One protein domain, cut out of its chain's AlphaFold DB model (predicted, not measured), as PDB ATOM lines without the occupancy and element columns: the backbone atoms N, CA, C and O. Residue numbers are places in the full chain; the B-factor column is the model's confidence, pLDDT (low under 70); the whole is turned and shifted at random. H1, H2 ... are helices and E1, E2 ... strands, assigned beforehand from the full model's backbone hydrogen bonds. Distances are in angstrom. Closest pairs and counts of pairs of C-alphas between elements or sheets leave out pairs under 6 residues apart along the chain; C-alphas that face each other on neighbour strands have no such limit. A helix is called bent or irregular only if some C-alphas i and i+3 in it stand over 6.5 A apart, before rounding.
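Overview. This is residues 865 to 1030 of the 1098 residues of the protein "DNA polymerase" of Soboliphyme baturini (UniProt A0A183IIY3). The domain has two loosely built lobes, one with the small sheet E1 E2, H2 packed over it and H3 beside E2, the other a small hairpin of E3 and E4 with mostly loop between its strands. H4 leads out of the first lobe toward the second, and H1 runs beside H4 the opposite way at a small angle. The printed part has 166 residues, with four named helices and four named strands in the order H1 E1 H2 E2 H3 H4 E3 E4; both sheets, E1 - E2 and E3 - E4, are antiparallel. The class is mixed, helices and strands, though under half of the residues are in named elements. The whole is only just compact, close to loose, with a radius of gyration of the C-alphas of 18.2 A and spans of 50 by 42 by 31 A.

Along the chain. H1, residues 865 to 883, begins with C-alpha 865 at (332.871, 123.897, 256.077) and is 27.3 A long. E1 is residues 894 to 897, 10.3 A, and H2 is residues 912 to 922, 15.6 A. E2, residues 932 to 939, is 22.8 A long and begins with C-alpha 932 at (355.930, 133.447, 225.010). H3 is residues 953 to 958, 8.7 A. H4, residues 966 to 982, is 22.0 A long, with a kink of 29 degrees near residue 976; it is neither bent nor irregular, but only just: C-alphas 971 and 974 are 6.4 A apart. E3 is residues 993 to 995 and E4 residues 1027 to 1029, each 6.9 A; C-alpha 1029 is at (353.820, 133.700, 263.546).

Arrangement. H1 and H4 only just touch, with 3 pairs of C-alphas within 8 A, made by residues 879 to 883 of H1 and 966 to 970 of H4; their closest C-alphas, of Lys 883 and Val 966, are 6.5 A apart. They run opposite ways at a shallow tilt of 13 degrees. E1 and E2 are antiparallel neighbours at 142 degrees, with N 894 and O 935 at 2.8 A and N 933 and O 896 at 2.9 A, within hydrogen-bond range. The closest C-alphas of H2 and E2, those of His 913 and Val 933, are 5.7 A apart; those of E2 and H3, Tyr 935 and Arg 953, are 6.7 A apart. Residues 936 to 937 of E2 also pair with residues 950 to 951, and residues 938 to 939 with residues 963 to 964, both antiparallel. H2 and H3 are apart, and so are H3 and H4. E3 and E4 form a hairpin, antiparallel at 136 degrees, with N 994 and O 1028 at 2.8 A; E4 is apart from H4. Every O i to N i+4 pair is within hydrogen-bond range in H1, H2 and H3, and 8 of 13 in H4.

Size, cuts and confidence. The C-alphas of Asp 865 and Gly 924, the two farthest apart, are 53.2 A from each other. The printed part has no cut. The long links are E1 to H2, E2 to H3 and E3 to E4, the last with 31 residues. The mean pLDDT of the printed part is 82.1; 10 residues are under 70, namely 924 to 925, 930, 989 to 990, 1006, 1009 and 1013 to 1015.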
ATOM      1  N   ASP A 865     332.013 124.698 255.191       77.50
ATOM      2  CA  ASP A 865     332.871 123.897 256.077       77.50
ATOM      3  C   ASP A 865     333.526 122.709 255.349       77.50
ATOM      4  O   ASP A 865     334.727 122.454 255.484       77.50
ATOM      5  N   ASP A 866     332.760 121.998 254.517       82.50
ATOM      6  CA  ASP A 866     333.262 120.865 253.735       82.50
ATOM      7  C   ASP A 866     334.240 121.325 252.651       82.50
ATOM      8  O   ASP A 866     335.255 120.665 252.402       82.50
ATOM      9  N   ILE A 867     333.954 122.469 252.020       83.88
ATOM     10  CA  ILE A 867     334.840 123.094 251.034       83.88
ATOM     11  C   ILE A 867     336.178 123.435 251.691       83.88
ATOM     12  O   ILE A 867     337.225 123.059 251.165       83.88
ATOM     13  N   VAL A 868     336.159 124.094 252.851       83.38
ATOM     14  CA  VAL A 868     337.363 124.501 253.588       83.38
ATOM     15  C   VAL A 868     338.193 123.277 253.985       83.38
ATOM     16  O   VAL A 868     339.390 123.224 253.689       83.38
ATOM     17  N   ASN A 869     337.562 122.235 254.532       83.44
ATOM     18  CA  ASN A 869     338.241 120.982 254.875       83.44
ATOM     19  C   ASN A 869     338.893 120.312 253.654       83.44
ATOM     20  O   ASN A 869     340.045 119.877 253.721       83.44
ATOM     21  N   LYS A 870     338.195 120.269 252.511       85.69
ATOM     22  CA  LYS A 870     338.737 119.717 251.259       85.69
ATOM     23  C   LYS A 870     339.872 120.558 250.691       85.69
ATOM     24  O   LYS A 870     340.830 119.986 250.173       85.69
ATOM     25  N   ILE A 871     339.792 121.884 250.800       85.62
ATOM     26  CA  ILE A 871     340.876 122.787 250.401       85.62
ATOM     27  C   ILE A 871     342.115 122.492 251.245       85.62
ATOM     28  O   ILE A 871     343.180 122.260 250.677       85.62
ATOM     29  N   HIS A 872     341.991 122.430 252.574       84.56
ATOM     30  CA  HIS A 872     343.125 122.122 253.445       84.56
ATOM     31  C   HIS A 872     343.709 120.735 253.161       84.56
ATOM     32  O   HIS A 872     344.917 120.628 252.960       84.56
ATOM     33  N   ALA A 873     342.872 119.699 253.042       85.56
ATOM     34  CA  ALA A 873     343.325 118.348 252.709       85.56
ATOM     35  C   ALA A 873     344.069 118.297 251.362       85.56
ATOM     36  O   ALA A 873     345.147 117.706 251.263       85.56
ATOM     37  N   TYR A 874     343.538 118.971 250.336       86.31
ATOM     38  CA  TYR A 874     344.186 119.078 249.030       86.31
ATOM     39  C   TYR A 874     345.526 119.815 249.108       86.31
ATOM     40  O   TYR A 874     346.506 119.345 248.539       86.31
ATOM     41  N   LEU A 875     345.600 120.945 249.818       85.19
ATOM     42  CA  LEU A 875     346.841 121.711 249.966       85.19
ATOM     43  C   LEU A 875     347.912 120.915 250.721       85.19
ATOM     44  O   LEU A 875     349.085 120.976 250.349       85.19
ATOM     45  N   THR A 876     347.520 120.139 251.735       85.94
ATOM     46  CA  THR A 876     348.423 119.236 252.455       85.94
ATOM     47  C   THR A 876     348.962 118.148 251.531       85.94
ATOM     48  O   THR A 876     350.177 117.958 251.473       85.94
ATOM     49  N   GLN A 877     348.096 117.492 250.754       86.69
ATOM     50  CA  GLN A 877     348.522 116.472 249.795       86.69
ATOM     51  C   GLN A 877     349.414 117.062 248.693       86.69
ATOM     52  O   GLN A 877     350.477 116.522 248.400       86.69
ATOM     53  N   LEU A 878     349.042 118.219 248.141       85.44
ATOM     54  CA  LEU A 878     349.820 118.919 247.120       85.44
ATOM     55  C   LEU A 878     351.216 119.293 247.635       85.44
ATOM     56  O   LEU A 878     352.196 119.186 246.899       85.44
ATOM     57  N   ALA A 879     351.330 119.710 248.899       84.62
ATOM     58  CA  ALA A 879     352.619 120.000 249.514       84.62
ATOM     59  C   ALA A 879     353.503 118.747 249.628       84.62
ATOM     60  O   ALA A 879     354.712 118.848 249.414       84.62
ATOM     61  N   VAL A 880     352.920 117.581 249.933       88.19
ATOM     62  CA  VAL A 880     353.629 116.289 249.927       88.19
ATOM     63  C   VAL A 880     354.071 115.934 248.508       88.19
ATOM     64  O   VAL A 880     355.252 115.683 248.284       88.19
ATOM     65  N   ASP A 881     353.168 116.013 247.532       87.50
ATOM     66  CA  ASP A 881     353.460 115.653 246.141       87.50
ATOM     67  C   ASP A 881     354.552 116.539 245.513       87.50
ATOM     68  O   ASP A 881     355.358 116.054 244.717       87.50
ATOM     69  N   ILE A 882     354.622 117.826 245.882       86.38
ATOM     70  CA  ILE A 882     355.701 118.731 245.449       86.38
ATOM     71  C   ILE A 882     357.024 118.369 246.129       86.38
ATOM     72  O   ILE A 882     358.051 118.310 245.456       86.38
ATOM     73  N   LYS A 883     357.018 118.128 247.447       86.12
ATOM     74  CA  LYS A 883     358.233 117.771 248.204       86.12
ATOM     75  C   LYS A 883     358.835 116.451 247.731       86.12
ATOM     76  O   LYS A 883     360.053 116.331 247.660       86.12
ATOM     77  N   GLU A 884     357.988 115.491 247.382       88.06
ATOM     78  CA  GLU A 884     358.393 114.182 246.871       88.06
ATOM     79  C   GLU A 884     358.570 114.144 245.345       88.06
ATOM     80  O   GLU A 884     358.856 113.090 244.781       88.06
ATOM     81  N   ASN A 885     358.424 115.286 244.665       82.81
ATOM     82  CA  ASN A 885     358.586 115.425 243.219       82.81
ATOM     83  C   ASN A 885     357.699 114.472 242.382       82.81
ATOM     84  O   ASN A 885     358.106 113.986 241.330       82.81
ATOM     85  N   ARG A 886     356.464 114.216 242.837       85.62
ATOM     86  CA  ARG A 886     355.478 113.359 242.150       85.62
ATOM     87  C   ARG A 886     354.715 114.083 241.032       85.62
ATOM     88  O   ARG A 886     353.960 113.461 240.290       85.62
ATOM     89  N   LEU A 887     354.861 115.407 240.924       82.00
ATOM     90  CA  LEU A 887     354.168 116.205 239.912       82.00
ATOM     91  C   LEU A 887     354.925 116.233 238.572       82.00
ATOM     92  O   LEU A 887     356.138 116.430 238.567       82.00
ATOM     93  N   PRO A 888     354.210 116.152 237.433       84.25
ATOM     94  CA  PRO A 888     354.815 116.271 236.108       84.25
ATOM     95  C   PRO A 888     355.407 117.670 235.865       84.25
ATOM     96  O   PRO A 888     354.865 118.679 236.334       84.25
ATOM     97  N   LEU A 889     356.507 117.736 235.106       81.56
ATOM     98  CA  LEU A 889     357.286 118.960 234.871       81.56
ATOM     99  C   LEU A 889     356.471 120.078 234.207       81.56
ATOM    100  O   LEU A 889     356.649 121.250 234.544       81.56
ATOM    101  N   GLU A 890     355.508 119.731 233.350       79.56
ATOM    102  CA  GLU A 890     354.618 120.683 232.671       79.56
ATOM    103  C   GLU A 890     353.831 121.541 233.663       79.56
ATOM    104  O   GLU A 890     353.466 122.681 233.362       79.56
ATOM    105  N   LYS A 891     353.554 121.011 234.864       80.44
ATOM    106  CA  LYS A 891     352.861 121.777 235.899       80.44
ATOM    107  C   LYS A 891     353.743 122.891 236.447       80.44
ATOM    108  O   LYS A 891     353.176 123.903 236.837       80.44
ATOM    109  N   TYR A 892     355.071 122.754 236.455       83.25
ATOM    110  CA  TYR A 892     355.993 123.759 236.995       83.25
ATOM    111  C   TYR A 892     356.273 124.926 236.043       83.25
ATOM    112  O   TYR A 892     356.611 126.008 236.519       83.25
ATOM    113  N   GLU A 893     356.063 124.744 234.739       84.94
ATOM    114  CA  GLU A 893     356.343 125.752 233.715       84.94
ATOM    115  C   GLU A 893     355.542 127.053 233.910       84.94
ATOM    116  O   GLU A 893     354.311 127.065 234.019       84.94
ATOM    117  N   ILE A 894     356.256 128.179 233.903       84.75
ATOM    118  CA  ILE A 894     355.704 129.533 233.936       84.75
ATOM    119  C   ILE A 894     355.832 130.149 232.544       84.75
ATOM    120  O   ILE A 894     356.883 130.087 231.908       84.75
ATOM    121  N   TYR A 895     354.756 130.781 232.084       82.50
ATOM    122  CA  TYR A 895     354.634 131.342 230.743       82.50
ATOM    123  C   TYR A 895     354.613 132.863 230.838       82.50
ATOM    124  O   TYR A 895     353.771 133.427 231.541       82.50
ATOM    125  N   LYS A 896     355.510 133.554 230.129       82.25
ATOM    126  CA  LYS A 896     355.482 135.020 230.074       82.25
ATOM    127  C   LYS A 896     355.845 135.541 228.691       82.25
ATOM    128  O   LYS A 896     356.819 135.102 228.088       82.25
ATOM    129  N   GLN A 897     355.047 136.487 228.206       79.44
ATOM    130  CA  GLN A 897     355.245 137.098 226.899       79.44
ATOM    131  C   GLN A 897     356.311 138.195 226.953       79.44
ATOM    132  O   GLN A 897     356.295 139.047 227.843       79.44
ATOM    133  N   LEU A 898     357.198 138.209 225.964       79.38
ATOM    134  CA  LEU A 898     358.119 139.308 225.714       79.38
ATOM    135  C   LEU A 898     357.361 140.468 225.063       79.38
ATOM    136  O   LEU A 898     356.786 140.330 223.993       79.38
ATOM    137  N   THR A 899     357.360 141.636 225.695       78.19
ATOM    138  CA  THR A 899     356.776 142.869 225.131       78.19
ATOM    139  C   THR A 899     357.709 143.602 224.164       78.19
ATOM    140  O   THR A 899     357.243 144.312 223.277       78.19
ATOM    141  N   ARG A 900     359.021 143.424 224.331       80.88
ATOM    142  CA  ARG A 900     360.101 143.994 223.512       80.88
ATOM    143  C   ARG A 900     361.083 142.898 223.120       80.88
ATOM    144  O   ARG A 900     360.969 141.779 223.628       80.88
ATOM    145  N   ARG A 901     362.045 143.195 222.239       80.38
ATOM    146  CA  ARG A 901     363.114 142.230 221.957       80.38
ATOM    147  C   ARG A 901     363.911 142.003 223.245       80.38
ATOM    148  O   ARG A 901     364.070 142.950 224.015       80.38
ATOM    149  N   PRO A 902     364.405 140.783 223.509       84.00
ATOM    150  CA  PRO A 902     365.128 140.484 224.745       84.00
ATOM    151  C   PRO A 902     366.301 141.436 225.041       84.00
ATOM    152  O   PRO A 902     366.599 141.682 226.205       84.00
ATOM    153  N   GLN A 903     366.939 141.987 224.004       84.50
ATOM    154  CA  GLN A 903     368.058 142.928 224.112       84.50
ATOM    155  C   GLN A 903     367.638 144.354 224.511       84.50
ATOM    156  O   GLN A 903     368.449 145.074 225.080       84.50
ATOM    157  N   ASP A 904     366.383 144.745 224.268       84.88
ATOM    158  CA  ASP A 904     365.892 146.122 224.459       84.88
ATOM    159  C   ASP A 904     365.359 146.372 225.889       84.88
ATOM    160  O   ASP A 904     364.787 147.423 226.197       84.88
ATOM    161  N   TYR A 905     365.480 145.383 226.779       84.12
ATOM    162  CA  TYR A 905     365.099 145.530 228.180       84.12
ATOM    163  C   TYR A 905     366.230 146.191 228.971       84.12
ATOM    164  O   TYR A 905     367.324 145.650 229.076       84.12
ATOM    165  N   ALA A 906     365.935 147.335 229.595       80.00
ATOM    166  CA  ALA A 906     366.891 148.043 230.452       80.00
ATOM    167  C   ALA A 906     367.298 147.233 231.699       80.00
ATOM    168  O   ALA A 906     368.428 147.343 232.167       80.00
ATOM    169  N   ASP A 907     366.392 146.402 232.224       81.06
ATOM    170  CA  ASP A 907     366.633 145.557 233.396       81.06
ATOM    171  C   ASP A 907     366.344 144.083 233.083       81.06
ATOM    172  O   ASP A 907     365.316 143.507 233.454       81.06
ATOM    173  N   SER A 908     367.262 143.475 232.331       79.25
ATOM    174  CA  SER A 908     367.158 142.076 231.909       79.25
ATOM    175  C   SER A 908     367.305 141.091 233.069       79.25
ATOM    176  O   SER A 908     366.751 140.001 232.999       79.25
ATOM    177  N   LYS A 909     368.028 141.449 234.145       81.25
ATOM    178  CA  LYS A 909     368.360 140.536 235.259       81.25
ATOM    179  C   LYS A 909     367.244 140.393 236.299       81.25
ATOM    180  O   LYS A 909     367.195 139.374 236.990       81.25
ATOM    181  N   SER A 910     366.342 141.368 236.420       83.62
ATOM    182  CA  SER A 910     365.165 141.253 237.297       83.62
ATOM    183  C   SER A 910     364.021 140.444 236.677       83.62
ATOM    184  O   SER A 910     363.066 140.081 237.364       83.62
ATOM    185  N   GLN A 911     364.108 140.122 235.384       86.06
ATOM    186  CA  GLN A 911     363.016 139.534 234.619       86.06
ATOM    187  C   GLN A 911     363.353 138.114 234.129       86.06
ATOM    188  O   GLN A 911     364.034 137.971 233.116       86.06
ATOM    189  N   PRO A 912     362.796 137.047 234.740       89.38
ATOM    190  CA  PRO A 912     363.218 135.663 234.473       89.38
ATOM    191  C   PRO A 912     363.067 135.248 233.005       89.38
ATOM    192  O   PRO A 912     364.011 134.768 232.387       89.38
ATOM    193  N   HIS A 913     361.912 135.528 232.401       88.44
ATOM    194  CA  HIS A 913     361.665 135.279 230.976       88.44
ATOM    195  C   HIS A 913     362.630 135.989 230.009       88.44
ATOM    196  O   HIS A 913     362.893 135.458 228.936       88.44
ATOM    197  N   VAL A 914     363.181 137.157 230.367       90.62
ATOM    198  CA  VAL A 914     364.153 137.876 229.525       90.62
ATOM    199  C   VAL A 914     365.529 137.228 229.652       90.62
ATOM    200  O   VAL A 914     366.183 137.003 228.637       90.62
ATOM    201  N   VAL A 915     365.942 136.860 230.873       90.62
ATOM    202  CA  VAL A 915     367.191 136.113 231.113       90.62
ATOM    203  C   VAL A 915     367.191 134.809 230.320       90.62
ATOM    204  O   VAL A 915     368.151 134.529 229.603       90.62
ATOM    205  N   VAL A 916     366.106 134.038 230.416       90.25
ATOM    206  CA  VAL A 916     365.951 132.771 229.691       90.25
ATOM    207  C   VAL A 916     365.961 133.021 228.186       90.25
ATOM    208  O   VAL A 916     366.725 132.373 227.480       90.25
ATOM    209  N   ALA A 917     365.211 134.007 227.685       88.06
ATOM    210  CA  ALA A 917     365.207 134.334 226.260       88.06
ATOM    211  C   ALA A 917     366.594 134.711 225.726       88.06
ATOM    212  O   ALA A 917     367.007 134.196 224.693       88.06
ATOM    213  N   LEU A 918     367.344 135.566 226.430       89.88
ATOM    214  CA  LEU A 918     368.707 135.947 226.046       89.88
ATOM    215  C   LEU A 918     369.648 134.736 226.021       89.88
ATOM    216  O   LEU A 918     370.425 134.572 225.079       89.88
ATOM    217  N   ARG A 919     369.551 133.866 227.032       89.19
ATOM    218  CA  ARG A 919     370.384 132.665 227.145       89.19
ATOM    219  C   ARG A 919     370.052 131.652 226.049       89.19
ATOM    220  O   ARG A 919     370.957 131.167 225.376       89.19
ATOM    221  N   MET A 920     368.771 131.402 225.789       85.81
ATOM    222  CA  MET A 920     368.339 130.520 224.703       85.81
ATOM    223  C   MET A 920     368.676 131.106 223.328       85.81
ATOM    224  O   MET A 920     369.092 130.362 222.441       85.81
ATOM    225  N   ASN A 921     368.608 132.432 223.164       84.81
ATOM    226  CA  ASN A 921     369.020 133.098 221.928       84.81
ATOM    227  C   ASN A 921     370.509 132.902 221.626       84.81
ATOM    228  O   ASN A 921     370.889 132.700 220.475       84.81
ATOM    229  N   SER A 922     371.357 132.877 222.659       83.94
ATOM    230  CA  SER A 922     372.778 132.539 222.498       83.94
ATOM    231  C   SER A 922     373.020 131.075 222.096       83.94
ATOM    232  O   SER A 922     374.041 130.768 221.487       83.94
ATOM    233  N   ARG A 923     372.065 130.181 222.390       76.75
ATOM    234  CA  ARG A 923     372.101 128.743 222.075       76.75
ATOM    235  C   ARG A 923     371.370 128.376 220.778       76.75
ATOM    236  O   ARG A 923     371.161 127.200 220.512       76.75
ATOM    237  N   GLY A 924     370.990 129.363 219.966       66.94
ATOM    238  CA  GLY A 924     370.377 129.145 218.652       66.94
ATOM    239  C   GLY A 924     368.849 129.239 218.611       66.94
ATOM    240  O   GLY A 924     368.279 129.178 217.520       66.94
ATOM    241  N   HIS A 925     368.172 129.470 219.744       69.00
ATOM    242  CA  HIS A 925     366.765 129.891 219.721       69.00
ATOM    243  C   HIS A 925     366.654 131.347 219.237       69.00
ATOM    244  O   HIS A 925     367.646 132.067 219.162       69.00
ATOM    245  N   HIS A 926     365.460 131.788 218.848       72.00
ATOM    246  CA  HIS A 926     365.253 133.142 218.325       72.00
ATOM    247  C   HIS A 926     363.966 133.752 218.889       72.00
ATOM    248  O   HIS A 926     363.040 134.061 218.150       72.00
ATOM    249  N   PHE A 927     363.916 133.932 220.207       75.81
ATOM    250  CA  PHE A 927     362.840 134.663 220.870       75.81
ATOM    251  C   PHE A 927     362.869 136.147 220.490       75.81
ATOM    252  O   PHE A 927     363.901 136.816 220.634       75.81
ATOM    253  N   GLN A 928     361.721 136.665 220.059       74.38
ATOM    254  CA  GLN A 928     361.492 138.054 219.674       74.38
ATOM    255  C   GLN A 928     360.368 138.707 220.496       74.38
ATOM    256  O   GLN A 928     359.753 138.107 221.380       74.38
ATOM    257  N   ALA A 929     360.114 139.989 220.220       73.62
ATOM    258  CA  ALA A 929     358.986 140.705 220.801       73.62
ATOM    259  C   ALA A 929     357.663 140.046 220.373       73.62
ATOM    260  O   ALA A 929     357.387 139.890 219.188       73.62
ATOM    261  N   GLY A 930     356.827 139.699 221.345       68.50
ATOM    262  CA  GLY A 930     355.547 139.025 221.157       68.50
ATOM    263  C   GLY A 930     355.568 137.533 221.488       68.50
ATOM    264  O   GLY A 930     354.488 136.967 221.666       68.50
ATOM    265  N   ASP A 931     356.743 136.920 221.637       71.00
ATOM    266  CA  ASP A 931     356.861 135.488 221.917       71.00
ATOM    267  C   ASP A 931     356.639 135.162 223.391       71.00
ATOM    268  O   ASP A 931     356.930 135.964 224.283       71.00
ATOM    269  N   ILE A 932     356.126 133.961 223.656       78.50
ATOM    270  CA  ILE A 932     355.930 133.447 225.010       78.50
ATOM    271  C   ILE A 932     357.127 132.582 225.377       78.50
ATOM    272  O   ILE A 932     357.361 131.534 224.779       78.50
ATOM    273  N   VAL A 933     357.856 133.008 226.401       83.31
ATOM    274  CA  VAL A 933     358.980 132.260 226.956       83.31
ATOM    275  C   VAL A 933     358.456 131.408 228.104       83.31
ATOM    276  O   VAL A 933     357.827 131.926 229.035       83.31
ATOM    277  N   LYS A 934     358.717 130.104 228.022       86.75
ATOM    278  CA  LYS A 934     358.434 129.136 229.083       86.75
ATOM    279  C   LYS A 934     359.684 128.959 229.935       86.75
ATOM    280  O   LYS A 934     360.776 128.854 229.385       86.75
ATOM    281  N   TYR A 935     359.544 128.939 231.252       89.25
ATOM    282  CA  TYR A 935     360.675 128.708 232.147       89.25
ATOM    283  C   TYR A 935     360.246 128.053 233.458       89.25
ATOM    284  O   TYR A 935     359.091 128.154 233.872       89.25
ATOM    285  N   ILE A 936     361.202 127.405 234.112       91.00
ATOM    286  CA  ILE A 936     361.075 126.741 235.409       91.00
ATOM    287  C   ILE A 936     362.095 127.392 236.350       91.00
ATOM    288  O   ILE A 936     363.216 127.703 235.944       91.00
ATOM    289  N   ILE A 937     361.697 127.652 237.596       90.94
ATOM    290  CA  ILE A 937     362.619 128.091 238.649       90.94
ATOM    291  C   ILE A 937     363.262 126.873 239.307       90.94
ATOM    292  O   ILE A 937     362.559 125.988 239.803       90.94
ATOM    293  N   CYS A 938     364.594 126.854 239.317       90.88
ATOM    294  CA  CYS A 938     365.391 125.739 239.811       90.88
ATOM    295  C   CYS A 938     366.359 126.190 240.907       90.88
ATOM    296  O   CYS A 938     366.789 127.339 240.952       90.88
ATOM    297  N   GLU A 939     366.737 125.275 241.783       88.25
ATOM    298  CA  GLU A 939     367.862 125.420 242.691       88.25
ATOM    299  C   GLU A 939     369.149 125.034 241.945       88.25
ATOM    300  O   GLU A 939     369.301 123.907 241.474       88.25
ATOM    301  N   ASP A 940     370.056 126.000 241.792       83.19
ATOM    302  CA  ASP A 940     371.307 125.884 241.029       83.19
ATOM    303  C   ASP A 940     372.553 125.910 241.932       83.19
ATOM    304  O   ASP A 940     373.675 126.076 241.455       83.19
ATOM    305  N   SER A 941     372.362 125.730 243.247       79.69
ATOM    306  CA  SER A 941     373.393 125.869 244.294       79.69
ATOM    307  C   SER A 941     374.005 127.274 244.409       79.69
ATOM    308  O   SER A 941     375.031 127.446 245.068       79.69
ATOM    309  N   THR A 942     373.396 128.291 243.790       81.00
ATOM    310  CA  THR A 942     373.805 129.692 243.935       81.00
ATOM    311  C   THR A 942     372.844 130.455 244.848       81.00
ATOM    312  O   THR A 942     371.645 130.189 244.882       81.00
ATOM    313  N   ASN A 943     373.346 131.482 245.540       78.25
ATOM    314  CA  ASN A 943     372.515 132.408 246.325       78.25
ATOM    315  C   ASN A 943     371.845 133.498 245.461       78.25
ATOM    316  O   ASN A 943     371.452 134.555 245.966       78.25
ATOM    317  N   ASN A 944     371.722 133.268 244.150       83.44
ATOM    318  CA  ASN A 944     371.088 134.215 243.243       83.44
ATOM    319  C   ASN A 944     369.577 134.326 243.523       83.44
ATOM    320  O   ASN A 944     368.930 133.361 243.951       83.44
ATOM    321  N   PRO A 945     368.972 135.498 243.257       82.44
ATOM    322  CA  PRO A 945     367.531 135.660 243.384       82.44
ATOM    323  C   PRO A 945     366.794 134.709 242.431       82.44
ATOM    324  O   PRO A 945     367.277 134.407 241.339       82.44
ATOM    325  N   ALA A 946     365.582 134.291 242.813       84.62
ATOM    326  CA  ALA A 946     364.758 133.371 242.022       84.62
ATOM    327  C   ALA A 946     364.539 133.842 240.570       84.62
ATOM    328  O   ALA A 946     364.404 133.027 239.667       84.62
ATOM    329  N   THR A 947     364.567 135.155 240.316       85.62
ATOM    330  CA  THR A 947     364.469 135.729 238.966       85.62
ATOM    331  C   THR A 947     365.623 135.329 238.046       85.62
ATOM    332  O   THR A 947     365.423 135.226 236.840       85.62
ATOM    333  N   GLN A 948     366.821 135.104 238.587       85.50
ATOM    334  CA  GLN A 948     368.008 134.713 237.818       85.50
ATOM    335  C   GLN A 948     368.167 133.193 237.727       85.50
ATOM    336  O   GLN A 948     368.761 132.704 236.768       85.50
ATOM    337  N   ARG A 949     367.558 132.452 238.658       89.69
ATOM    338  CA  ARG A 949     367.513 130.983 238.684       89.69
ATOM    339  C   ARG A 949     366.381 130.394 237.827       89.69
ATOM    340  O   ARG A 949     365.818 129.347 238.142       89.69
ATOM    341  N   ALA A 950     366.025 131.096 236.756       91.38
ATOM    342  CA  ALA A 950     365.070 130.643 235.757       91.38
ATOM    343  C   ALA A 950     365.795 129.906 234.621       91.38
ATOM    344  O   ALA A 950     366.824 130.378 234.119       91.38
ATOM    345  N   TYR A 951     365.233 128.772 234.207       90.88
ATOM    346  CA  TYR A 951     365.797 127.879 233.196       90.88
ATOM    347  C   TYR A 951     364.730 127.413 232.208       90.88
ATOM    348  O   TYR A 951     363.556 127.276 232.562       90.88
ATOM    349  N   TYR A 952     365.133 127.184 230.963       88.38
ATOM    350  CA  TYR A 952     364.290 126.529 229.962       88.38
ATOM    351  C   TYR A 952     364.256 125.006 230.186       88.38
ATOM    352  O   TYR A 952     365.163 124.458 230.809       88.38
ATOM    353  N   ARG A 953     363.236 124.311 229.660       84.56
ATOM    354  CA  ARG A 953     363.052 122.859 229.866       84.56
ATOM    355  C   ARG A 953     364.264 122.038 229.427       84.56
ATOM    356  O   ARG A 953     364.768 121.250 230.212       84.56
ATOM    357  N   SER A 954     364.801 122.316 228.239       82.75
ATOM    358  CA  SER A 954     366.005 121.627 227.758       82.75
ATOM    359  C   SER A 954     367.206 121.832 228.687       82.75
ATOM    360  O   SER A 954     367.977 120.912 228.894       82.75
ATOM    361  N   GLU A 955     367.349 123.005 229.320       84.12
ATOM    362  CA  GLU A 955     368.453 123.242 230.261       84.12
ATOM    363  C   GLU A 955     368.323 122.422 231.545       84.12
ATOM    364  O   GLU A 955     369.336 122.088 232.156       84.12
ATOM    365  N   PHE A 956     367.086 122.163 231.972       85.94
ATOM    366  CA  PHE A 956     366.791 121.321 233.123       85.94
ATOM    367  C   PHE A 956     367.089 119.852 232.807       85.94
ATOM    368  O   PHE A 956     367.764 119.194 233.593       85.94
ATOM    369  N   ASP A 957     366.663 119.381 231.634       83.81
ATOM    370  CA  ASP A 957     366.887 118.003 231.186       83.81
ATOM    371  C   ASP A 957     368.385 117.715 230.942       83.81
ATOM    372  O   ASP A 957     368.885 116.653 231.310       83.81
ATOM    373  N   ASP A 958     369.128 118.686 230.395       83.88
ATOM    374  CA  ASP A 958     370.562 118.557 230.095       83.88
ATOM    375  C   ASP A 958     371.456 118.577 231.351       83.88
ATOM    376  O   ASP A 958     372.599 118.108 231.313       83.88
ATOM    377  N   ASN A 959     370.992 119.165 232.463       84.75
ATOM    378  CA  ASN A 959     371.825 119.409 233.640       84.75
ATOM    379  C   ASN A 959     371.283 118.724 234.908       84.75
ATOM    380  O   ASN A 959     370.451 119.300 235.612       84.75
ATOM    381  N   PRO A 960     371.862 117.579 235.320       82.06
ATOM    382  CA  PRO A 960     371.393 116.826 236.485       82.06
ATOM    383  C   PRO A 960     371.642 117.536 237.828       82.06
ATOM    384  O   PRO A 960     371.185 117.070 238.869       82.06
ATOM    385  N   LYS A 961     372.391 118.650 237.840       86.06
ATOM    386  CA  LYS A 961     372.607 119.461 239.047       86.06
ATOM    387  C   LYS A 961     371.429 120.382 239.363       86.06
ATOM    388  O   LYS A 961     371.336 120.845 240.496       86.06
ATOM    389  N   LEU A 962     370.572 120.676 238.384       87.56
ATOM    390  CA  LEU A 962     369.413 121.537 238.588       87.56
ATOM    391  C   LEU A 962     368.291 120.733 239.242       87.56
ATOM    392  O   LEU A 962     367.866 119.702 238.732       87.56
ATOM    393  N   LYS A 963     367.795 121.226 240.375       89.12
ATOM    394  CA  LYS A 963     366.618 120.669 241.054       89.12
ATOM    395  C   LYS A 963     365.496 121.688 241.066       89.12
ATOM    396  O   LYS A 963     365.742 122.881 240.950       89.12
ATOM    397  N   ILE A 964     364.257 121.240 241.194       89.25
ATOM    398  CA  ILE A 964     363.109 122.148 241.275       89.25
ATOM    399  C   ILE A 964     363.161 122.904 242.608       89.25
ATOM    400  O   ILE A 964     363.324 122.290 243.660       89.25
ATOM    401  N   ASP A 965     362.986 124.227 242.576       89.31
ATOM    402  CA  ASP A 965     362.918 125.036 243.798       89.31
ATOM    403  C   ASP A 965     361.538 124.895 244.466       89.31
ATOM    404  O   ASP A 965     360.603 125.658 244.204       89.31
ATOM    405  N   VAL A 966     361.408 123.886 245.329       88.19
ATOM    406  CA  VAL A 966     360.171 123.566 246.062       88.19
ATOM    407  C   VAL A 966     359.665 124.761 246.877       88.19
ATOM    408  O   VAL A 966     358.466 125.055 246.879       88.19
ATOM    409  N   ILE A 967     360.574 125.483 247.538       84.62
ATOM    410  CA  ILE A 967     360.240 126.614 248.410       84.62
ATOM    411  C   ILE A 967     359.631 127.751 247.589       84.62
ATOM    412  O   ILE A 967     358.621 128.335 247.995       84.62
ATOM    413  N   TYR A 968     360.195 128.048 246.417       86.31
ATOM    414  CA  TYR A 968     359.667 129.067 245.517       86.31
ATOM    415  C   TYR A 968     358.236 128.753 245.068       86.31
ATOM    416  O   TYR A 968     357.369 129.624 245.147       86.31
ATOM    417  N   TYR A 969     357.948 127.523 244.630       85.81
ATOM    418  CA  TYR A 969     356.601 127.185 244.153       85.81
ATOM    419  C   TYR A 969     355.557 127.194 245.273       85.81
ATOM    420  O   TYR A 969     354.454 127.701 245.061       85.81
ATOM    421  N   LEU A 970     355.896 126.710 246.470       84.06
ATOM    422  CA  LEU A 970     354.980 126.759 247.611       84.06
ATOM    423  C   LEU A 970     354.712 128.206 248.058       84.06
ATOM    424  O   LEU A 970     353.556 128.595 248.207       84.06
ATOM    425  N   SER A 971     355.761 129.021 248.217       81.81
ATOM    426  CA  SER A 971     355.655 130.367 248.809       81.81
ATOM    427  C   SER A 971     355.275 131.483 247.829       81.81
ATOM    428  O   SER A 971     354.560 132.403 248.217       81.81
ATOM    429  N   GLN A 972     355.738 131.431 246.573       82.50
ATOM    430  CA  GLN A 972     355.584 132.519 245.591       82.50
ATOM    431  C   GLN A 972     354.587 132.213 244.471       82.50
ATOM    432  O   GLN A 972     354.160 133.142 243.788       82.50
ATOM    433  N   GLN A 973     354.223 130.945 244.259       81.94
ATOM    434  CA  GLN A 973     353.229 130.566 243.247       81.94
ATOM    435  C   GLN A 973     351.908 130.158 243.904       81.94
ATOM    436  O   GLN A 973     350.918 130.866 243.739       81.94
ATOM    437  N   ILE A 974     351.899 129.086 244.701       83.06
ATOM    438  CA  ILE A 974     350.662 128.502 245.248       83.06
ATOM    439  C   ILE A 974     350.081 129.383 246.357       83.06
ATOM    440  O   ILE A 974     348.948 129.854 246.248       83.06
ATOM    441  N   HIS A 975     350.862 129.676 247.404       81.75
ATOM    442  CA  HIS A 975     350.371 130.421 248.566       81.75
ATOM    443  C   HIS A 975     349.752 131.790 248.211       81.75
ATOM    444  O   HIS A 975     348.635 132.055 248.655       81.75
ATOM    445  N   PRO A 976     350.361 132.657 247.371       80.62
ATOM    446  CA  PRO A 976     349.781 133.963 247.052       80.62
ATOM    447  C   PRO A 976     348.513 133.881 246.195       80.62
ATOM    448  O   PRO A 976     347.725 134.827 246.172       80.62
ATOM    449  N   VAL A 977     348.313 132.803 245.430       80.19
ATOM    450  CA  VAL A 977     347.082 132.592 244.657       80.19
ATOM    451  C   VAL A 977     345.977 132.100 245.582       80.19
ATOM    452  O   VAL A 977     344.926 132.735 245.643       80.19
ATOM    453  N   VAL A 978     346.240 131.045 246.353       83.38
ATOM    454  CA  VAL A 978     345.273 130.451 247.285       83.38
ATOM    455  C   VAL A 978     344.864 131.449 248.362       83.38
ATOM    456  O   VAL A 978     343.675 131.663 248.561       83.38
ATOM    457  N   SER A 979     345.820 132.155 248.969       82.56
ATOM    458  CA  SER A 979     345.533 133.204 249.953       82.56
ATOM    459  C   SER A 979     344.625 134.292 249.379       82.56
ATOM    460  O   SER A 979     343.743 134.759 250.081       82.56
ATOM    461  N   ARG A 980     344.770 134.662 248.096       82.12
ATOM    462  CA  ARG A 980     343.864 135.629 247.449       82.12
ATOM    463  C   ARG A 980     342.473 135.061 247.181       82.12
ATOM    464  O   ARG A 980     341.519 135.825 247.242       82.12
ATOM    465  N   LEU A 981     342.368 133.784 246.807       84.25
ATOM    466  CA  LEU A 981     341.084 133.123 246.546       84.25
ATOM    467  C   LEU A 981     340.285 132.936 247.839       84.25
ATOM    468  O   LEU A 981     339.079 133.154 247.835       84.25
ATOM    469  N   CYS A 982     340.977 132.569 248.915       84.38
ATOM    470  CA  CYS A 982     340.398 132.306 250.223       84.38
ATOM    471  C   CYS A 982     340.295 133.552 251.118       84.38
ATOM    472  O   CYS A 982     339.642 133.472 252.144       84.38
ATOM    473  N   ASP A 983     340.884 134.697 250.741       83.25
ATOM    474  CA  ASP A 983     340.808 135.968 251.495       83.25
ATOM    475  C   ASP A 983     339.377 136.360 251.924       83.25
ATOM    476  O   ASP A 983     339.234 136.895 253.020       83.25
ATOM    477  N   PRO A 984     338.315 136.120 251.119       83.06
ATOM    478  CA  PRO A 984     336.941 136.426 251.520       83.06
ATOM    479  C   PRO A 984     336.218 135.301 252.283       83.06
ATOM    480  O   PRO A 984     335.015 135.428 252.493       83.06
ATOM    481  N   ILE A 985     336.892 134.191 252.603       82.44
ATOM    482  CA  ILE A 985     336.324 133.041 253.322       82.44
ATOM    483  C   ILE A 985     336.793 133.132 254.778       82.44
ATOM    484  O   ILE A 985     337.986 133.004 255.049       82.44
ATOM    485  N   ASP A 986     335.866 133.363 255.706       72.56
ATOM    486  CA  ASP A 986     336.190 133.696 257.099       72.56
ATOM    487  C   ASP A 986     336.867 132.536 257.860       72.56
ATOM    488  O   ASP A 986     337.661 132.765 258.775       72.56
ATOM    489  N   GLU A 987     336.607 131.284 257.475       71.25
ATOM    490  CA  GLU A 987     337.108 130.080 258.147       71.25
ATOM    491  C   GLU A 987     338.571 129.731 257.805       71.25
ATOM    492  O   GLU A 987     339.122 128.777 258.356       71.25
ATOM    493  N   THR A 988     339.232 130.489 256.922       70.75
ATOM    494  CA  THR A 988     340.626 130.250 256.513       70.75
ATOM    495  C   THR A 988     341.432 131.555 256.448       70.75
ATOM    496  O   THR A 988     341.097 132.472 255.710       70.75
ATOM    497  N   ASP A 989     342.577 131.628 257.138       69.69
ATOM    498  CA  ASP A 989     343.501 132.779 257.079       69.69
ATOM    499  C   ASP A 989     344.930 132.324 256.730       69.69
ATOM    500  O   ASP A 989     345.358 131.220 257.064       69.69
ATOM    501  N   ALA A 990     345.698 133.201 256.078       65.81
ATOM    502  CA  ALA A 990     347.112 132.988 255.753       65.81
ATOM    503  C   ALA A 990     348.040 133.081 256.984       65.81
ATOM    504  O   ALA A 990     349.222 132.756 256.891       65.81
ATOM    505  N   GLY A 991     347.510 133.517 258.134       70.94
ATOM    506  CA  GLY A 991     348.270 133.758 259.359       70.94
ATOM    507  C   GLY A 991     349.171 134.996 259.255       70.94
ATOM    508  O   GLY A 991     349.738 135.310 258.208       70.94
ATOM    509  N   TRP A 992     349.305 135.746 260.348       76.19
ATOM    510  CA  TRP A 992     350.196 136.908 260.385       76.19
ATOM    511  C   TRP A 992     351.610 136.512 260.801       76.19
ATOM    512  O   TRP A 992     351.800 135.825 261.802       76.19
ATOM    513  N   LEU A 993     352.599 136.991 260.047       81.81
ATOM    514  CA  LEU A 993     354.016 136.908 260.373       81.81
ATOM    515  C   LEU A 993     354.509 138.274 260.855       81.81
ATOM    516  O   LEU A 993     354.287 139.296 260.198       81.81
ATOM    517  N   SER A 994     355.215 138.286 261.976       83.38
ATOM    518  CA  SER A 994     355.879 139.452 262.554       83.38
ATOM    519  C   SER A 994     357.379 139.201 262.650       83.38
ATOM    520  O   SER A 994     357.809 138.098 262.980       83.38
ATOM    521  N   CYS A 995     358.182 140.222 262.364       86.44
ATOM    522  CA  CYS A 995     359.621 140.166 262.591       86.44
ATOM    523  C   CYS A 995     359.915 140.035 264.092       86.44
ATOM    524  O   CYS A 995     359.350 140.782 264.888       86.44
ATOM    525  N   ASP A 996     360.802 139.115 264.459       86.50
ATOM    526  CA  ASP A 996     361.314 138.954 265.826       86.50
ATOM    527  C   ASP A 996     362.167 140.151 266.286       86.50
ATOM    528  O   ASP A 996     362.197 140.481 267.470       86.50
ATOM    529  N   GLU A 997     362.816 140.835 265.343       86.81
ATOM    530  CA  GLU A 997     363.553 142.069 265.589       86.81
ATOM    531  C   GLU A 997     362.602 143.233 265.913       86.81
ATOM    532  O   GLU A 997     361.946 143.805 265.032       86.81
ATOM    533  N   ILE A 998     362.573 143.619 267.191       79.31
ATOM    534  CA  ILE A 998     361.644 144.607 267.768       79.31
ATOM    535  C   ILE A 998     361.748 145.967 267.058       79.31
ATOM    536  O   ILE A 998     360.743 146.640 266.837       79.31
ATOM    537  N   ALA A 999     362.949 146.366 266.628       82.06
ATOM    538  CA  ALA A 999     363.155 147.628 265.914       82.06
ATOM    539  C   ALA A 999     362.584 147.622 264.480       82.06
ATOM    540  O   ALA A 999     362.335 148.677 263.894       82.06
ATOM    541  N   CYS A1000     362.373 146.443 263.886       84.06
ATOM    542  CA  CYS A1000     361.952 146.321 262.496       84.06
ATOM    543  C   CYS A1000     360.458 146.628 262.312       84.06
ATOM    544  O   CYS A1000     360.080 147.255 261.309       84.06
ATOM    545  N   ASN A1001     359.615 146.186 263.258       80.25
ATOM    546  CA  ASN A1001     358.147 146.279 263.207       80.25
ATOM    547  C   ASN A1001     357.552 145.851 261.852       80.25
ATOM    548  O   ASN A1001     356.530 146.370 261.401       80.25
ATOM    549  N   TYR A1002     358.228 144.943 261.145       83.38
ATOM    550  CA  TYR A1002     357.750 144.441 259.868       83.38
ATOM    551  C   TYR A1002     356.742 143.326 260.107       83.38
ATOM    552  O   TYR A1002     357.016 142.375 260.838       83.38
ATOM    553  N   ARG A1003     355.580 143.460 259.471       83.81
ATOM    554  CA  ARG A1003     354.464 142.528 259.575       83.81
ATOM    555  C   ARG A1003     353.966 142.202 258.174       83.81
ATOM    556  O   ARG A1003     353.744 143.110 257.372       83.81
ATOM    557  N   CYS A1004     353.787 140.924 257.868       75.81
ATOM    558  CA  CYS A1004     353.311 140.478 256.563       75.81
ATOM    559  C   CYS A1004     352.457 139.210 256.675       75.81
ATOM    560  O   CYS A1004     352.529 138.475 257.651       75.81
ATOM    561  N   ARG A1005     351.643 138.953 255.649       74.50
ATOM    562  CA  ARG A1005     350.958 137.663 255.433       74.50
ATOM    563  C   ARG A1005     351.641 136.816 254.358       74.50
ATOM    564  O   ARG A1005     351.236 135.699 254.073       74.50
ATOM    565  N   THR A1006     352.666 137.369 253.714       68.00
ATOM    566  CA  THR A1006     353.385 136.711 252.624       68.00
ATOM    567  C   THR A1006     354.630 136.044 253.175       68.00
ATOM    568  O   THR A1006     355.462 136.714 253.787       68.00
ATOM    569  N   LEU A1007     354.777 134.748 252.905       72.56
ATOM    570  CA  LEU A1007     355.973 133.992 253.245       72.56
ATOM    571  C   LEU A1007     357.125 134.373 252.288       72.56
ATOM    572  O   LEU A1007     356.977 134.216 251.071       72.56
ATOM    573  N   PRO A1008     358.257 134.905 252.782       74.69
ATOM    574  CA  PRO A1008     359.401 135.237 251.940       74.69
ATOM    575  C   PRO A1008     360.171 133.979 251.518       74.69
ATOM    576  O   PRO A1008     360.021 132.911 252.099       74.69
ATOM    577  N   VAL A1009     361.010 134.114 250.487       67.81
ATOM    578  CA  VAL A1009     361.741 132.985 249.871       67.81
ATOM    579  C   VAL A1009     363.009 132.606 250.639       67.81
ATOM    580  O   VAL A1009     363.489 131.485 250.514       67.81
ATOM    581  N   ARG A1010     363.590 133.531 251.411       71.75
ATOM    582  CA  ARG A1010     364.813 133.271 252.181       71.75
ATOM    583  C   ARG A1010     364.448 132.696 253.541       71.75
ATOM    584  O   ARG A1010     363.662 133.310 254.255       71.75
ATOM    585  N   PHE A1011     365.061 131.575 253.897       76.44
ATOM    586  CA  PHE A1011     364.899 130.913 255.188       76.44
ATOM    587  C   PHE A1011     366.256 130.769 255.876       76.44
ATOM    588  O   PHE A1011     367.282 130.665 255.204       76.44
ATOM    589  N   ASP A1012     366.258 130.789 257.206       75.00
ATOM    590  CA  ASP A1012     367.421 130.443 258.015       75.00
ATOM    591  C   ASP A1012     367.664 128.918 257.999       75.00
ATOM    592  O   ASP A1012     366.840 128.130 257.526       75.00
ATOM    593  N   PHE A1013     368.792 128.476 258.561       66.62
ATOM    594  CA  PHE A1013     369.138 127.049 258.661       66.62
ATOM    595  C   PHE A1013     368.150 126.212 259.493       66.62
ATOM    596  O   PHE A1013     368.184 124.987 259.436       66.62
ATOM    597  N   LYS A1014     367.282 126.859 260.278       69.81
ATOM    598  CA  LYS A1014     366.231 126.221 261.079       69.81
ATOM    599  C   LYS A1014     364.874 126.236 260.362       69.81
ATOM    600  O   LYS A1014     363.876 125.843 260.958       69.81
ATOM    601  N   GLY A1015     364.827 126.680 259.102       68.06
ATOM    602  CA  GLY A1015     363.608 126.747 258.302       68.06
ATOM    603  C   GLY A1015     362.685 127.913 258.662       68.06
ATOM    604  O   GLY A1015     361.496 127.855 258.354       68.06
ATOM    605  N   ARG A1016     363.193 128.975 259.303       77.56
ATOM    606  CA  ARG A1016     362.428 130.189 259.628       77.56
ATOM    607  C   ARG A1016     362.625 131.268 258.561       77.56
ATOM    608  O   ARG A1016     363.758 131.509 258.153       77.56
ATOM    609  N   PRO A1017     361.559 131.936 258.102       81.75
ATOM    610  CA  PRO A1017     361.655 132.930 257.038       81.75
ATOM    611  C   PRO A1017     362.448 134.169 257.483       81.75
ATOM    612  O   PRO A1017     362.208 134.698 258.558       81.75
ATOM    613  N   HIS A1018     363.358 134.680 256.657       84.56
ATOM    614  CA  HIS A1018     364.059 135.945 256.912       84.56
ATOM    615  C   HIS A1018     363.152 137.146 256.640       84.56
ATOM    616  O   HIS A1018     362.419 137.184 255.650       84.56
ATOM    617  N   CYS A1019     363.253 138.171 257.483       82.38
ATOM    618  CA  CYS A1019     362.535 139.420 257.301       82.38
ATOM    619  C   CYS A1019     363.059 140.174 256.065       82.38
ATOM    620  O   CYS A1019     364.226 140.565 256.037       82.38
ATOM    621  N   PRO A1020     362.214 140.466 255.060       81.00
ATOM    622  CA  PRO A1020     362.635 141.184 253.859       81.00
ATOM    623  C   PRO A1020     362.896 142.683 254.095       81.00
ATOM    624  O   PRO A1020     363.383 143.347 253.188       81.00
ATOM    625  N   LYS A1021     362.548 143.238 255.270       82.94
ATOM    626  CA  LYS A1021     362.760 144.662 255.592       82.94
ATOM    627  C   LYS A1021     364.115 144.926 256.248       82.94
ATOM    628  O   LYS A1021     364.801 145.848 255.828       82.94
ATOM    629  N   CYS A1022     364.474 144.180 257.295       82.62
ATOM    630  CA  CYS A1022     365.750 144.376 257.999       82.62
ATOM    631  C   CYS A1022     366.832 143.369 257.605       82.62
ATOM    632  O   CYS A1022     367.977 143.571 257.988       82.62
ATOM    633  N   GLU A1023     366.481 142.284 256.905       77.56
ATOM    634  CA  GLU A1023     367.349 141.158 256.519       77.56
ATOM    635  C   GLU A1023     368.032 140.398 257.679       77.56
ATOM    636  O   GLU A1023     368.459 139.261 257.486       77.56
ATOM    637  N   GLN A1024     368.072 140.963 258.888       79.25
ATOM    638  CA  GLN A1024     368.679 140.374 260.085       79.25
ATOM    639  C   GLN A1024     367.689 139.574 260.938       79.25
ATOM    640  O   GLN A1024     368.051 138.525 261.465       79.25
ATOM    641  N   GLY A1025     366.443 140.039 261.049       82.44
ATOM    642  CA  GLY A1025     365.405 139.359 261.822       82.44
ATOM    643  C   GLY A1025     364.788 138.174 261.078       82.44
ATOM    644  O   GLY A1025     364.784 138.129 259.842       82.44
ATOM    645  N   THR A1026     364.219 137.233 261.826       86.56
ATOM    646  CA  THR A1026     363.365 136.162 261.308       86.56
ATOM    647  C   THR A1026     361.889 136.466 261.555       86.56
ATOM    648  O   THR A1026     361.490 137.107 262.522       86.56
ATOM    649  N   LEU A1027     361.046 136.050 260.625       84.50
ATOM    650  CA  LEU A1027     359.605 136.168 260.711       84.50
ATOM    651  C   LEU A1027     359.049 134.990 261.511       84.50
ATOM    652  O   LEU A1027     359.262 133.827 261.163       84.50
ATOM    653  N   ILE A1028     358.300 135.309 262.557       83.56
ATOM    654  CA  ILE A1028     357.580 134.364 263.409       83.56
ATOM    655  C   ILE A1028     356.077 134.589 263.271       83.56
ATOM    656  O   ILE A1028     355.640 135.696 262.968       83.56
ATOM    657  N   LEU A1029     355.274 133.546 263.483       81.19
ATOM    658  CA  LEU A1029     353.820 133.700 263.546       81.19
ATOM    659  C   LEU A1029     353.456 134.585 264.741       81.19
ATOM    660  O   LEU A1029     353.815 134.267 265.872       81.19
ATOM    661  N   GLU A1030     352.722 135.666 264.481       80.25
ATOM    662  CA  GLU A1030     352.228 136.593 265.507       80.25
ATOM    663  C   GLU A1030     351.326 135.857 266.509       80.25
ATOM    664  O   GLU A1030     351.419 136.066 267.716       80.25
TER     665      GLU A1030